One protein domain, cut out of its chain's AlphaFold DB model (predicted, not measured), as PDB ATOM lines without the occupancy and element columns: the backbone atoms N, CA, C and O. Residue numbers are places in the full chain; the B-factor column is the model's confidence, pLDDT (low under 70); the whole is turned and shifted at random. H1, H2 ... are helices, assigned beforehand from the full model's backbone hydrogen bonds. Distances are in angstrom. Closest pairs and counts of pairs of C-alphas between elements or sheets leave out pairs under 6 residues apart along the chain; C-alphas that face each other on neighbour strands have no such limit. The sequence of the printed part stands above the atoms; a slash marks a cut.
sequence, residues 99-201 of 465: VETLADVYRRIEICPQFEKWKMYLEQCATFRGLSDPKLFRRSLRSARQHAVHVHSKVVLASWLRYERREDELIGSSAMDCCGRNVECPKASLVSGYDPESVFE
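AT A GLANCE: This is residues 99 to 201 of the 465 residues of the protein "BTB domain-containing protein" of Malus baccata (UniProt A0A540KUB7). Four helices of equal residue count, H1 to H4, stand side by side in a slightly zigzag row, each running opposite to the one before, and H1 makes one end of the row. Beyond H4, at the other end, a long loop of residues 164 to 185 swings out and folds back to the short helix H5, which packs on H4, and an unnamed tail of residues 190 to 201 follows. The printed part has 103 residues, with five named helices in the order H1, H2, H3, H4, H5 and no named strand; the class is all helix. The whole is compact, with a radius of gyration of the C-alphas of 14.0 A, and the C-alphas span 44 by 32 by 20 A along their three main axes.

IN THESE COORDINATES: H1 is residues 99 to 111, 18.7 A from first to last C-alpha, and begins with C-alpha 99 at (863.556, 24.693, 130.984). H2 is residues 117 to 129 and 18.4 A long. H3 is residues 134 to 146 and 18.1 A long. H4 is residues 151 to 163, 18.2 A long, and ends with C-alpha 163 at (860.245, 9.515, 154.334). H5 is residues 186 to 189, 5.2 A long, ending with C-alpha 189 at (854.470, -2.732, 147.762).

HOW THE PARTS SIT: H1 and H2 touch, with the closest C-alphas those of Ile 109 and Met 120, 5.9 A apart. They form a helical hairpin, running opposite ways at a shallow tilt of 16 degrees. H2 and H3 touch with 25 pairs of C-alphas within 8 A, the closest being those of Trp 118 and Ala 144, 4.1 A apart. This is a second helical hairpin, opposite ways at a shallow tilt of 12 degrees. H3 and H4 touch, with the C-alphas of Arg 145 and Leu 157 closest at 5.6 A. They form a third helical hairpin, opposite ways at a shallow tilt of 22 degrees. The helix packing is mostly aligned, these three pairs being at shallow tilts. H2 and H4 are near each other, with 5 pairs of C-alphas within 10 A, while H1 is apart from H3, H4 and H5. H5 touches H4, the closest C-alphas being those of Lys 154 and Ser 189 at 5.2 A; it is apart from H2 and H3. In H1, H2, H3 and H4 every O i to N i+4 pair is within hydrogen-bond range; H5 is too short for such a pair.

THE WHOLE: The two C-alphas farthest apart are those of Glu 100 and Gly 172, at 43.8 A. The printed part has no cut. The links from H1 to H2, H2 to H3 and H3 to H4 are tight, and the link from H4 to H5 is long, with 22 residues. The mean pLDDT of the printed part is 89.6, and Asp 168 is the one printed residue under 70.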
ATOM      1  N   VAL A  99     864.830  24.737 131.714       88.31
ATOM      2  CA  VAL A  99     863.556  24.693 130.984       88.31
ATOM      3  C   VAL A  99     863.626  23.672 129.856       88.31
ATOM      4  O   VAL A  99     862.712  22.854 129.750       88.31
ATOM      5  N   GLU A 100     864.705  23.666 129.067       90.06
ATOM      6  CA  GLU A 100     864.874  22.674 128.001       90.06
ATOM      7  C   GLU A 100     865.025  21.263 128.576       90.06
ATOM      8  O   GLU A 100     864.370  20.339 128.100       90.06
ATOM      9  N   THR A 101     865.795  21.098 129.659       89.56
ATOM     10  CA  THR A 101     865.961  19.798 130.339       89.56
ATOM     11  C   THR A 101     864.612  19.248 130.799       89.56
ATOM     12  O   THR A 101     864.277  18.090 130.557       89.56
ATOM     13  N   LEU A 102     863.793  20.089 131.436       89.88
ATOM     14  CA  LEU A 102     862.472  19.686 131.897       89.88
ATOM     15  C   LEU A 102     861.543  19.359 130.716       89.88
ATOM     16  O   LEU A 102     860.834  18.354 130.761       89.88
ATOM     17  N   ALA A 103     861.554  20.172 129.654       92.31
ATOM     18  CA  ALA A 103     860.756  19.942 128.449       92.31
ATOM     19  C   ALA A 103     861.145  18.641 127.726       92.31
ATOM     20  O   ALA A 103     860.272  17.908 127.255       92.31
ATOM     21  N   ASP A 104     862.437  18.324 127.658       93.25
ATOM     22  CA  ASP A 104     862.941  17.051 127.148       93.25
ATOM     23  C   ASP A 104     862.445  15.860 127.982       93.25
ATOM     24  O   ASP A 104     861.835  14.939 127.434       93.25
ATOM     25  N   VAL A 105     862.595  15.919 129.311       92.62
ATOM     26  CA  VAL A 105     862.093  14.873 130.217       92.62
ATOM     27  C   VAL A 105     860.585  14.667 130.036       92.62
ATOM     28  O   VAL A 105     860.129  13.527 129.939       92.62
ATOM     29  N   TYR A 106     859.793  15.741 129.920       93.00
ATOM     30  CA  TYR A 106     858.353  15.635 129.653       93.00
ATOM     31  C   TYR A 106     858.046  14.943 128.319       93.00
ATOM     32  O   TYR A 106     857.241  14.009 128.301       93.00
ATOM     33  N   ARG A 107     858.711  15.333 127.221       95.50
ATOM     34  CA  ARG A 107     858.551  14.673 125.911       95.50
ATOM     35  C   ARG A 107     858.897  13.186 125.989       95.50
ATOM     36  O   ARG A 107     858.165  12.351 125.458       95.50
ATOM     37  N   ARG A 108     859.980  12.835 126.691       94.56
ATOM     38  CA  ARG A 108     860.382  11.436 126.885       94.56
ATOM     39  C   ARG A 108     859.361  10.650 127.701       94.56
ATOM     40  O   ARG A 108     859.043   9.530 127.316       94.56
ATOM     41  N   ILE A 109     858.781  11.221 128.757       94.88
ATOM     42  CA  ILE A 109     857.715  10.570 129.542       94.88
ATOM     43  C   ILE A 109     856.489  10.237 128.675       94.88
ATOM     44  O   ILE A 109     855.881   9.176 128.853       94.88
ATOM     45  N   GLU A 110     856.114  11.124 127.750       93.81
ATOM     46  CA  GLU A 110     854.951  10.926 126.875       93.81
ATOM     47  C   GLU A 110     855.149   9.776 125.880       93.81
ATOM     48  O   GLU A 110     854.225   8.992 125.660       93.81
ATOM     49  N   ILE A 111     856.354   9.651 125.318       93.94
ATOM     50  CA  ILE A 111     856.670   8.694 124.244       93.94
ATOM     51  C   ILE A 111     857.152   7.338 124.801       93.94
ATOM     52  O   ILE A 111     857.045   6.309 124.133       93.94
ATOM     53  N   CYS A 112     857.676   7.317 126.027       93.19
ATOM     54  CA  CYS A 112     858.291   6.144 126.642       93.19
ATOM     55  C   CYS A 112     857.290   4.987 126.895       93.19
ATOM     56  O   CYS A 112     856.146   5.227 127.318       93.19
ATOM     57  N   PRO A 113     857.712   3.715 126.701       91.88
ATOM     58  CA  PRO A 113     856.916   2.541 127.049       91.88
ATOM     59  C   PRO A 113     856.460   2.542 128.511       91.88
ATOM     60  O   PRO A 113     857.184   2.956 129.414       91.88
ATOM     61  N   GLN A 114     855.270   1.993 128.770       88.56
ATOM     62  CA  GLN A 114     854.639   2.021 130.097       88.56
ATOM     63  C   GLN A 114     855.537   1.494 131.231       88.56
ATOM     64  O   GLN A 114     855.581   2.099 132.301       88.56
ATOM     65  N   PHE A 115     856.291   0.418 130.990       87.31
ATOM     66  CA  PHE A 115     857.159  -0.219 131.990       87.31
ATOM     67  C   PHE A 115     858.459   0.544 132.277       87.31
ATOM     68  O   PHE A 115     859.137   0.264 133.265       87.31
ATOM     69  N   GLU A 116     858.808   1.519 131.439       89.75
ATOM     70  CA  GLU A 116     860.004   2.349 131.592       89.75
ATOM     71  C   GLU A 116     859.682   3.741 132.152       89.75
ATOM     72  O   GLU A 116     860.577   4.420 132.660       89.75
ATOM     73  N   LYS A 117     858.400   4.136 132.164       93.81
ATOM     74  CA  LYS A 117     857.951   5.449 132.655       93.81
ATOM     75  C   LYS A 117     858.451   5.777 134.055       93.81
ATOM     76  O   LYS A 117     858.791   6.926 134.319       93.81
ATOM     77  N   TRP A 118     858.533   4.794 134.951       93.94
ATOM     78  CA  TRP A 118     859.009   5.043 136.314       93.94
ATOM     79  C   TRP A 118     860.455   5.562 136.357       93.94
ATOM     80  O   TRP A 118     860.767   6.373 137.224       93.94
ATOM     81  N   LYS A 119     861.320   5.152 135.414       94.44
ATOM     82  CA  LYS A 119     862.702   5.650 135.309       94.44
ATOM     83  C   LYS A 119     862.729   7.111 134.866       94.44
ATOM     84  O   LYS A 119     863.490   7.896 135.414       94.44
ATOM     85  N   MET A 120     861.855   7.481 133.928       94.94
ATOM     86  CA  MET A 120     861.725   8.865 133.458       94.94
ATOM     87  C   MET A 120     861.167   9.778 134.557       94.94
ATOM     88  O   MET A 120     861.640  10.894 134.746       94.94
ATOM     89  N   TYR A 121     860.208   9.286 135.349       96.19
ATOM     90  CA  TYR A 121     859.753  10.002 136.541       96.19
ATOM     91  C   TYR A 121     860.845  10.107 137.615       96.19
ATOM     92  O   TYR A 121     860.902  11.114 138.310       96.19
ATOM     93  N   LEU A 122     861.746   9.128 137.740       95.44
ATOM     94  CA  LEU A 122     862.893   9.239 138.648       95.44
ATOM     95  C   LEU A 122     863.875  10.339 138.209       95.44
ATOM     96  O   LEU A 122     864.371  11.083 139.049       95.44
ATOM     97  N   GLU A 123     864.125  10.478 136.908       94.06
ATOM     98  CA  GLU A 123     864.917  11.590 136.372       94.06
ATOM     99  C   GLU A 123     864.232  12.937 136.636       94.06
ATOM    100  O   GLU A 123     864.851  13.866 137.150       94.06
ATOM    101  N   GLN A 124     862.919  13.012 136.407       93.88
ATOM    102  CA  GLN A 124     862.127  14.194 136.745       93.88
ATOM    103  C   GLN A 124     862.194  14.533 138.247       93.88
ATOM    104  O   GLN A 124     862.229  15.710 138.608       93.88
ATOM    105  N   CYS A 125     862.246  13.530 139.131       93.56
ATOM    106  CA  CYS A 125     862.474  13.744 140.562       93.56
ATOM    107  C   CYS A 125     863.821  14.440 140.813       93.56
ATOM    108  O   CYS A 125     863.865  15.402 141.582       93.56
ATOM    109  N   ALA A 126     864.896  14.009 140.146       90.94
ATOM    110  CA  ALA A 126     866.203  14.654 140.261       90.94
ATOM    111  C   ALA A 126     866.161  16.115 139.777       90.94
ATOM    112  O   ALA A 126     866.658  17.003 140.469       90.94
ATOM    113  N   THR A 127     865.478  16.387 138.659       89.75
ATOM    114  CA  THR A 127     865.274  17.753 138.148       89.75
ATOM    115  C   THR A 127     864.495  18.629 139.136       89.75
ATOM    116  O   THR A 127     864.901  19.754 139.422       89.75
ATOM    117  N   PHE A 128     863.390  18.130 139.704       90.50
ATOM    118  CA  PHE A 128     862.574  18.902 140.651       90.50
ATOM    119  C   PHE A 128     863.245  19.135 141.999       90.50
ATOM    120  O   PHE A 128     862.971  20.161 142.625       90.50
ATOM    121  N   ARG A 129     864.144  18.249 142.438       85.62
ATOM    122  CA  ARG A 129     864.926  18.479 143.659       85.62
ATOM    123  C   ARG A 129     865.782  19.749 143.539       85.62
ATOM    124  O   ARG A 129     865.871  20.497 144.505       85.62
ATOM    125  N   GLY A 130     866.269  20.069 142.336       79.81
ATOM    126  CA  GLY A 130     866.945  21.339 142.046       79.81
ATOM    127  C   GLY A 130     866.075  22.593 142.199       79.81
ATOM    128  O   GLY A 130     866.603  23.682 142.376       79.81
ATOM    129  N   LEU A 131     864.745  22.488 142.174       80.31
ATOM    130  CA  LEU A 131     863.858  23.643 142.374       80.31
ATOM    131  C   LEU A 131     863.509  23.905 143.841       80.31
ATOM    132  O   LEU A 131     862.847  24.901 144.127       80.31
ATOM    133  N   SER A 132     863.905  23.015 144.757       77.44
ATOM    134  CA  SER A 132     863.481  23.062 146.163       77.44
ATOM    135  C   SER A 132     861.948  23.134 146.344       77.44
ATOM    136  O   SER A 132     861.462  23.672 147.337       77.44
ATOM    137  N   ASP A 133     861.166  22.584 145.397       84.25
ATOM    138  CA  ASP A 133     859.707  22.433 145.525       84.25
ATOM    139  C   ASP A 133     859.349  20.986 145.926       84.25
ATOM    140  O   ASP A 133     859.269  20.092 145.067       84.25
ATOM    141  N   PRO A 134     859.066  20.729 147.218       85.94
ATOM    142  CA  PRO A 134     858.768  19.384 147.702       85.94
ATOM    143  C   PRO A 134     857.456  18.819 147.137       85.94
ATOM    144  O   PRO A 134     857.270  17.602 147.095       85.94
ATOM    145  N   LYS A 135     856.523  19.662 146.666       91.19
ATOM    146  CA  LYS A 135     855.251  19.191 146.098       91.19
ATOM    147  C   LYS A 135     855.456  18.605 144.709       91.19
ATOM    148  O   LYS A 135     854.863  17.567 144.404       91.19
ATOM    149  N   LEU A 136     856.273  19.255 143.878       92.06
ATOM    150  CA  LEU A 136     856.608  18.756 142.542       92.06
ATOM    151  C   LEU A 136     857.425  17.468 142.630       92.06
ATOM    152  O   LEU A 136     857.065  16.481 141.984       92.06
ATOM    153  N   PHE A 137     858.432  17.446 143.509       92.25
ATOM    154  CA  PHE A 137     859.215  16.246 143.797       92.25
ATOM    155  C   PHE A 137     858.314  15.080 144.224       92.25
ATOM    156  O   PHE A 137     858.275  14.042 143.562       92.25
ATOM    157  N   ARG A 138     857.487  15.276 145.263       93.19
ATOM    158  CA  ARG A 138     856.586  14.230 145.767       93.19
ATOM    159  C   ARG A 138     855.582  13.762 144.712       93.19
ATOM    160  O   ARG A 138     855.240  12.581 144.674       93.19
ATOM    161  N   ARG A 139     855.077  14.660 143.857       93.88
ATOM    162  CA  ARG A 139     854.170  14.291 142.757       93.88
ATOM    163  C   ARG A 139     854.870  13.396 141.738       93.88
ATOM    164  O   ARG A 139     854.290  12.385 141.353       93.88
ATOM    165  N   SER A 140     856.090  13.742 141.341       95.38
ATOM    166  CA  SER A 140     856.882  12.929 140.418       95.38
ATOM    167  C   SER A 140     857.229  11.565 141.022       95.38
ATOM    168  O   SER A 140     857.047  10.534 140.377       95.38
ATOM    169  N   LEU A 141     857.568  11.530 142.314       95.44
ATOM    170  CA  LEU A 141     857.858  10.296 143.044       95.44
ATOM    171  C   LEU A 141     856.636   9.362 143.121       95.44
ATOM    172  O   LEU A 141     856.761   8.145 142.973       95.44
ATOM    173  N   ARG A 142     855.425   9.920 143.278       95.12
ATOM    174  CA  ARG A 142     854.169   9.153 143.175       95.12
ATOM    175  C   ARG A 142     853.970   8.566 141.785       95.12
ATOM    176  O   ARG A 142     853.602   7.400 141.692       95.12
ATOM    177  N   SER A 143     854.238   9.331 140.728       95.50
ATOM    178  CA  SER A 143     854.169   8.823 139.354       95.50
ATOM    179  C   SER A 143     855.205   7.723 139.102       95.50
ATOM    180  O   SER A 143     854.888   6.705 138.490       95.50
ATOM    181  N   ALA A 144     856.420   7.855 139.643       96.19
ATOM    182  CA  ALA A 144     857.405   6.780 139.607       96.19
ATOM    183  C   ALA A 144     856.864   5.517 140.299       96.19
ATOM    184  O   ALA A 144     856.915   4.428 139.727       96.19
ATOM    185  N   ARG A 145     856.266   5.654 141.493       95.56
ATOM    186  CA  ARG A 145     855.656   4.529 142.224       95.56
ATOM    187  C   ARG A 145     854.466   3.910 141.489       95.56
ATOM    188  O   ARG A 145     854.274   2.698 141.588       95.56
ATOM    189  N   GLN A 146     853.688   4.723 140.777       94.44
ATOM    190  CA  GLN A 146     852.556   4.296 139.957       94.44
ATOM    191  C   GLN A 146     852.993   3.369 138.824       94.44
ATOM    192  O   GLN A 146     852.352   2.354 138.576       94.44
ATOM    193  N   HIS A 147     854.111   3.691 138.178       94.81
ATOM    194  CA  HIS A 147     854.610   2.923 137.042       94.81
ATOM    195  C   HIS A 147     855.655   1.856 137.413       94.81
ATOM    196  O   HIS A 147     856.212   1.199 136.531       94.81
ATOM    197  N   ALA A 148     855.944   1.670 138.702       94.06
ATOM    198  CA  ALA A 148     856.899   0.677 139.171       94.06
ATOM    199  C   ALA A 148     856.342  -0.749 139.002       94.06
ATOM    200  O   ALA A 148     855.286  -1.084 139.535       94.06
ATOM    201  N   VAL A 149     857.082  -1.597 138.282       91.00
ATOM    202  CA  VAL A 149     856.694  -2.990 137.989       91.00
ATOM    203  C   VAL A 149     857.234  -3.958 139.043       91.00
ATOM    204  O   VAL A 149     856.513  -4.818 139.546       91.00
ATOM    205  N   HIS A 150     858.514  -3.815 139.386       92.56
ATOM    206  CA  HIS A 150     859.220  -4.746 140.261       92.56
ATOM    207  C   HIS A 150     858.972  -4.435 141.736       92.56
ATOM    208  O   HIS A 150     858.916  -3.271 142.132       92.56
ATOM    209  N   VAL A 151     858.904  -5.482 142.563       95.44
ATOM    210  CA  VAL A 151     858.755  -5.357 144.022       95.44
ATOM    211  C   VAL A 151     859.840  -4.449 144.607       95.44
ATOM    212  O   VAL A 151     859.526  -3.536 145.363       95.44
ATOM    213  N   HIS A 152     861.095  -4.611 144.177       96.38
ATOM    214  CA  HIS A 152     862.210  -3.770 144.626       96.38
ATOM    215  C   HIS A 152     861.955  -2.267 144.439       96.38
ATOM    216  O   HIS A 152     862.012  -1.496 145.395       96.38
ATOM    217  N   SER A 153     861.622  -1.829 143.219       95.81
ATOM    218  CA  SER A 153     861.387  -0.403 142.962       95.81
ATOM    219  C   SER A 153     860.143   0.106 143.687       95.81
ATOM    220  O   SER A 153     860.173   1.221 144.204       95.81
ATOM    221  N   LYS A 154     859.083  -0.707 143.811       96.12
ATOM    222  CA  LYS A 154     857.899  -0.368 144.617       96.12
ATOM    223  C   LYS A 154     858.247  -0.147 146.086       96.12
ATOM    224  O   LYS A 154     857.779   0.836 146.658       96.12
ATOM    225  N   VAL A 155     859.055  -1.028 146.677       97.25
ATOM    226  CA  VAL A 155     859.509  -0.941 148.072       97.25
ATOM    227  C   VAL A 155     860.323   0.330 148.297       97.25
ATOM    228  O   VAL A 155     859.995   1.099 149.202       97.25
ATOM    229  N   VAL A 156     861.324   0.598 147.454       97.88
ATOM    230  CA  VAL A 156     862.173   1.792 147.587       97.88
ATOM    231  C   VAL A 156     861.346   3.071 147.425       97.88
ATOM    232  O   VAL A 156     861.382   3.938 148.292       97.88
ATOM    233  N   LEU A 157     860.535   3.170 146.366       97.12
ATOM    234  CA  LEU A 157     859.715   4.356 146.082       97.12
ATOM    235  C   LEU A 157     858.641   4.611 147.146       97.12
ATOM    236  O   LEU A 157     858.396   5.759 147.508       97.12
ATOM    237  N   ALA A 158     857.989   3.562 147.658       95.94
ATOM    238  CA  ALA A 158     857.001   3.699 148.726       95.94
ATOM    239  C   ALA A 158     857.646   4.134 150.049       95.94
ATOM    240  O   ALA A 158     857.068   4.940 150.777       95.94
ATOM    241  N   SER A 159     858.843   3.624 150.347       96.38
ATOM    242  CA  SER A 159     859.610   4.028 151.530       96.38
ATOM    243  C   SER A 159     860.078   5.475 151.410       96.38
ATOM    244  O   SER A 159     859.913   6.246 152.351       96.38
ATOM    245  N   TRP A 160     860.522   5.888 150.220       96.38
ATOM    246  CA  TRP A 160     860.872   7.278 149.946       96.38
ATOM    247  C   TRP A 160     859.657   8.208 150.084       96.38
ATOM    248  O   TRP A 160     859.719   9.230 150.759       96.38
ATOM    249  N   LEU A 161     858.489   7.824 149.562       94.31
ATOM    250  CA  LEU A 161     857.257   8.595 149.768       94.31
ATOM    251  C   LEU A 161     856.859   8.726 151.242       94.31
ATOM    252  O   LEU A 161     856.284   9.755 151.618       94.31
ATOM    253  N   ARG A 162     857.123   7.703 152.062       93.00
ATOM    254  CA  ARG A 162     856.916   7.763 153.514       93.00
ATOM    255  C   ARG A 162     857.912   8.716 154.173       93.00
ATOM    256  O   ARG A 162     857.473   9.518 154.985       93.00
ATOM    257  N   TYR A 163     859.189   8.648 153.802       92.19
ATOM    258  CA  TYR A 163     860.245   9.515 154.334       92.19
ATOM    259  C   TYR A 163     859.982  11.000 154.041       92.19
ATOM    260  O   TYR A 163     860.113  11.837 154.916       92.19
ATOM    261  N   GLU A 164     859.465  11.324 152.854       91.06
ATOM    262  CA  GLU A 164     859.095  12.698 152.466       91.06
ATOM    263  C   GLU A 164     857.803  13.210 153.149       91.06
ATOM    264  O   GLU A 164     857.204  14.199 152.710       91.06
ATOM    265  N   ARG A 165     857.260  12.486 154.140       85.81
ATOM    266  CA  ARG A 165     856.183  12.993 155.008       85.81
ATOM    267  C   ARG A 165     856.801  13.803 156.138       85.81
ATOM    268  O   ARG A 165     857.981  13.683 156.432       85.81
ATOM    269  N   ARG A 166     855.996  14.641 156.784       73.94
ATOM    270  CA  ARG A 166     856.484  15.393 157.938       73.94
ATOM    271  C   ARG A 166     856.723  14.447 159.115       73.94
ATOM    272  O   ARG A 166     855.933  13.530 159.329       73.94
ATOM    273  N   GLU A 167     857.779  14.695 159.882       70.19
ATOM    274  CA  GLU A 167     858.162  13.866 161.032       70.19
ATOM    275  C   GLU A 167     857.030  13.721 162.063       70.19
ATOM    276  O   GLU A 167     856.828  12.640 162.616       70.19
ATOM    277  N   ASP A 168     856.226  14.772 162.271       66.56
ATOM    278  CA  ASP A 168     855.079  14.763 163.186       66.56
ATOM    279  C   ASP A 168     853.972  13.786 162.762       66.56
ATOM    280  O   ASP A 168     853.247  13.271 163.612       66.56
ATOM    281  N   GLU A 169     853.877  13.465 161.468       73.25
ATOM    282  CA  GLU A 169     852.936  12.468 160.946       73.25
ATOM    283  C   GLU A 169     853.365  11.023 161.242       73.25
ATOM    284  O   GLU A 169     852.564  10.106 161.048       73.25
ATOM    285  N   LEU A 170     854.614  10.811 161.670       73.56
ATOM    286  CA  LEU A 170     855.205   9.491 161.903       73.56
ATOM    287  C   LEU A 170     855.353   9.158 163.394       73.56
ATOM    288  O   LEU A 170     855.632   8.008 163.737       73.56
ATOM    289  N   ILE A 171     855.123  10.119 164.294       71.94
ATOM    290  CA  ILE A 171     855.226   9.903 165.742       71.94
ATOM    291  C   ILE A 171     854.235   8.814 166.178       71.94
ATOM    292  O   ILE A 171     853.023   8.946 166.012       71.94
ATOM    293  N   GLY A 172     854.761   7.737 166.767       72.50
ATOM    294  CA  GLY A 172     853.966   6.595 167.225       72.50
ATOM    295  C   GLY A 172     853.514   5.640 166.115       72.50
ATOM    296  O   GLY A 172     852.703   4.764 166.399       72.50
ATOM    297  N   SER A 173     854.025   5.797 164.888       77.44
ATOM    298  CA  SER A 173     853.800   4.857 163.785       77.44
ATOM    299  C   SER A 173     854.949   3.850 163.686       77.44
ATOM    300  O   SER A 173     856.108   4.245 163.603       77.44
ATOM    301  N   SER A 174     854.636   2.559 163.616       83.94
ATOM    302  CA  SER A 174     855.590   1.497 163.267       83.94
ATOM    303  C   SER A 174     856.005   1.596 161.791       83.94
ATOM    304  O   SER A 174     855.237   2.107 160.956       83.94
ATOM    305  N   ALA A 175     857.189   1.078 161.426       82.50
ATOM    306  CA  ALA A 175     857.569   0.865 160.029       82.50
ATOM    307  C   ALA A 175     856.445   0.200 159.233       82.50
ATOM    308  O   ALA A 175     856.104   0.676 158.150       82.50
ATOM    309  N   MET A 176     855.794  -0.832 159.766       88.50
ATOM    310  CA  MET A 176     854.831  -1.636 159.005       88.50
ATOM    311  C   MET A 176     853.394  -1.092 159.001       88.50
ATOM    312  O   MET A 176     852.502  -1.699 158.402       88.50
ATOM    313  N   ASP A 177     853.167   0.105 159.546       86.94
ATOM    314  CA  ASP A 177     851.843   0.729 159.527       86.94
ATOM    315  C   ASP A 177     851.410   1.157 158.110       86.94
ATOM    316  O   ASP A 177     852.142   1.840 157.377       86.94
ATOM    317  N   CYS A 178     850.182   0.779 157.714       87.44
ATOM    318  CA  CYS A 178     849.548   1.273 156.483       87.44
ATOM    319  C   CYS A 178     848.882   2.632 156.737       87.44
ATOM    320  O   CYS A 178     848.040   2.768 157.619       87.44
ATOM    321  N   CYS A 179     849.130   3.609 155.863       82.50
ATOM    322  CA  CYS A 179     848.443   4.903 155.886       82.50
ATOM    323  C   CYS A 179     847.074   4.899 155.163       82.50
ATOM    324  O   CYS A 179     846.595   5.949 154.735       82.50
ATOM    325  N   GLY A 180     846.485   3.725 154.910       83.94
ATOM    326  CA  GLY A 180     845.215   3.576 154.189       83.94
ATOM    327  C   GLY A 180     845.291   3.693 152.660       83.94
ATOM    328  O   GLY A 180     844.277   3.491 151.998       83.94
ATOM    329  N   ARG A 181     846.459   3.985 152.069       87.38
ATOM    330  CA  ARG A 181     846.631   4.150 150.611       87.38
ATOM    331  C   ARG A 181     847.609   3.130 150.049       87.38
ATOM    332  O   ARG A 181     848.676   2.942 150.628       87.38
ATOM    333  N   ASN A 182     847.294   2.540 148.898       88.50
ATOM    334  CA  ASN A 182     848.164   1.546 148.257       88.50
ATOM    335  C   ASN A 182     849.550   2.089 147.893       88.50
ATOM    336  O   ASN A 182     850.537   1.368 148.020       88.50
ATOM    337  N   VAL A 183     849.640   3.369 147.523       89.81
ATOM    338  CA  VAL A 183     850.895   4.030 147.125       89.81
ATOM    339  C   VAL A 183     852.032   3.914 148.154       89.81
ATOM    340  O   VAL A 183     853.190   3.775 147.776       89.81
ATOM    341  N   GLU A 184     851.705   3.945 149.448       90.75
ATOM    342  CA  GLU A 184     852.661   3.915 150.572       90.75
ATOM    343  C   GLU A 184     852.460   2.667 151.462       90.75
ATOM    344  O   GLU A 184     853.109   2.514 152.503       90.75
ATOM    345  N   CYS A 185     851.548   1.768 151.072       91.62
ATOM    346  CA  CYS A 185     851.217   0.567 151.827       91.62
ATOM    347  C   CYS A 185     852.373  -0.450 151.756       91.62
ATOM    348  O   CYS A 185     852.787  -0.814 150.647       91.62
ATOM    349  N   PRO A 186     852.870  -0.953 152.905       92.38
ATOM    350  CA  PRO A 186     853.948  -1.939 152.922       92.38
ATOM    351  C   PRO A 186     853.525  -3.241 152.225       92.38
ATOM    352  O   PRO A 186     854.175  -3.671 151.273       92.38
ATOM    353  N   LYS A 187     852.345  -3.779 152.570       91.31
ATOM    354  CA  LYS A 187     851.805  -5.006 151.955       91.31
ATOM    355  C   LYS A 187     851.589  -4.870 150.444       91.31
ATOM    356  O   LYS A 187     851.988  -5.745 149.689       91.31
ATOM    357  N   ALA A 188     851.018  -3.754 149.982       91.56
ATOM    358  CA  ALA A 188     850.781  -3.530 148.550       91.56
ATOM    359  C   ALA A 188     852.086  -3.344 147.754       91.56
ATOM    360  O   ALA A 188     852.128  -3.595 146.552       91.56
ATOM    361  N   SER A 189     853.163  -2.900 148.408       93.00
ATOM    362  CA  SER A 189     854.470  -2.732 147.762       93.00
ATOM    363  C   SER A 189     855.206  -4.051 147.545       93.00
ATOM    364  O   SER A 189     856.074  -4.108 146.680       93.00
ATOM    365  N   LEU A 190     854.800  -5.107 148.254       92.94
ATOM    366  CA  LEU A 190     855.262  -6.477 148.046       92.94
ATOM    367  C   LEU A 190     854.433  -7.236 146.990       92.94
ATOM    368  O   LEU A 190     854.740  -8.367 146.649       92.94
ATOM    369  N   VAL A 191     853.396  -6.642 146.397       90.38
ATOM    370  CA  VAL A 191     852.650  -7.313 145.321       90.38
ATOM    371  C   VAL A 191     853.389  -7.142 143.991       90.38
ATOM    372  O   VAL A 191     853.656  -6.017 143.554       90.38
ATOM    373  N   SER A 192     853.718  -8.253 143.328       86.56
ATOM    374  CA  SER A 192     854.321  -8.251 141.987       86.56
ATOM    375  C   SER A 192     853.310  -7.844 140.906       86.56
ATOM    376  O   SER A 192     852.104  -7.992 141.082       86.56
ATOM    377  N   GLY A 193     853.802  -7.332 139.778       87.25
ATOM    378  CA  GLY A 193     852.986  -6.984 138.611       87.25
ATOM    379  C   GLY A 193     852.814  -5.481 138.395       87.25
ATOM    380  O   GLY A 193     853.223  -4.658 139.213       87.25
ATOM    381  N   TYR A 194     852.222  -5.117 137.261       88.50
ATOM    382  CA  TYR A 194     852.006  -3.730 136.859       88.50
ATOM    383  C   TYR A 194     850.516  -3.399 136.899       88.50
ATOM    384  O   TYR A 194     849.747  -3.907 136.089       88.50
ATOM    385  N   ASP A 195     850.136  -2.540 137.843       87.56
ATOM    386  CA  ASP A 195     848.781  -2.009 137.968       87.56
ATOM    387  C   ASP A 195     848.858  -0.525 138.373       87.56
ATOM    388  O   ASP A 195     848.956  -0.207 139.565       87.56
ATOM    389  N   PRO A 196     848.877   0.395 137.391       87.19
ATOM    390  CA  PRO A 196     848.991   1.823 137.655       87.19
ATOM    391  C   PRO A 196     847.723   2.423 138.275       87.19
ATOM    392  O   PRO A 196     847.803   3.513 138.841       87.19
ATOM    393  N   GLU A 197     846.576   1.745 138.202       87.44
ATOM    394  CA  GLU A 197     845.318   2.235 138.778       87.44
ATOM    395  C   GLU A 197     845.215   1.884 140.268       87.44
ATOM    396  O   GLU A 197     844.733   2.697 141.062       87.44
ATOM    397  N   SER A 198     845.792   0.745 140.683       84.00
ATOM    398  CA  SER A 198     845.825   0.308 142.091       84.00
ATOM    399  C   SER A 198     846.373   1.354 143.062       84.00
ATOM    400  O   SER A 198     846.022   1.365 144.243       84.00
ATOM    401  N   VAL A 199     847.241   2.256 142.595       80.62
ATOM    402  CA  VAL A 199     847.895   3.279 143.420       80.62
ATOM    403  C   VAL A 199     846.903   4.305 143.974       80.62
ATOM    404  O   VAL A 199     847.146   4.861 145.052       80.62
ATOM    405  N   PHE A 200     845.777   4.519 143.288       83.00
ATOM    406  CA  PHE A 200     844.698   5.406 143.734       83.00
ATOM    407  C   PHE A 200     843.706   4.721 144.677       83.00
ATOM    408  O   PHE A 200     842.901   5.396 145.323       83.00
ATOM    409  N   GLU A 201     843.769   3.396 144.794       86.12
ATOM    410  CA  GLU A 201     842.873   2.631 145.643       86.12
ATOM    411  C   GLU A 201     843.284   2.672 147.125       86.12
ATOM    412  O   GLU A 201     844.440   2.904 147.514       86.12
TER     413      GLU A 201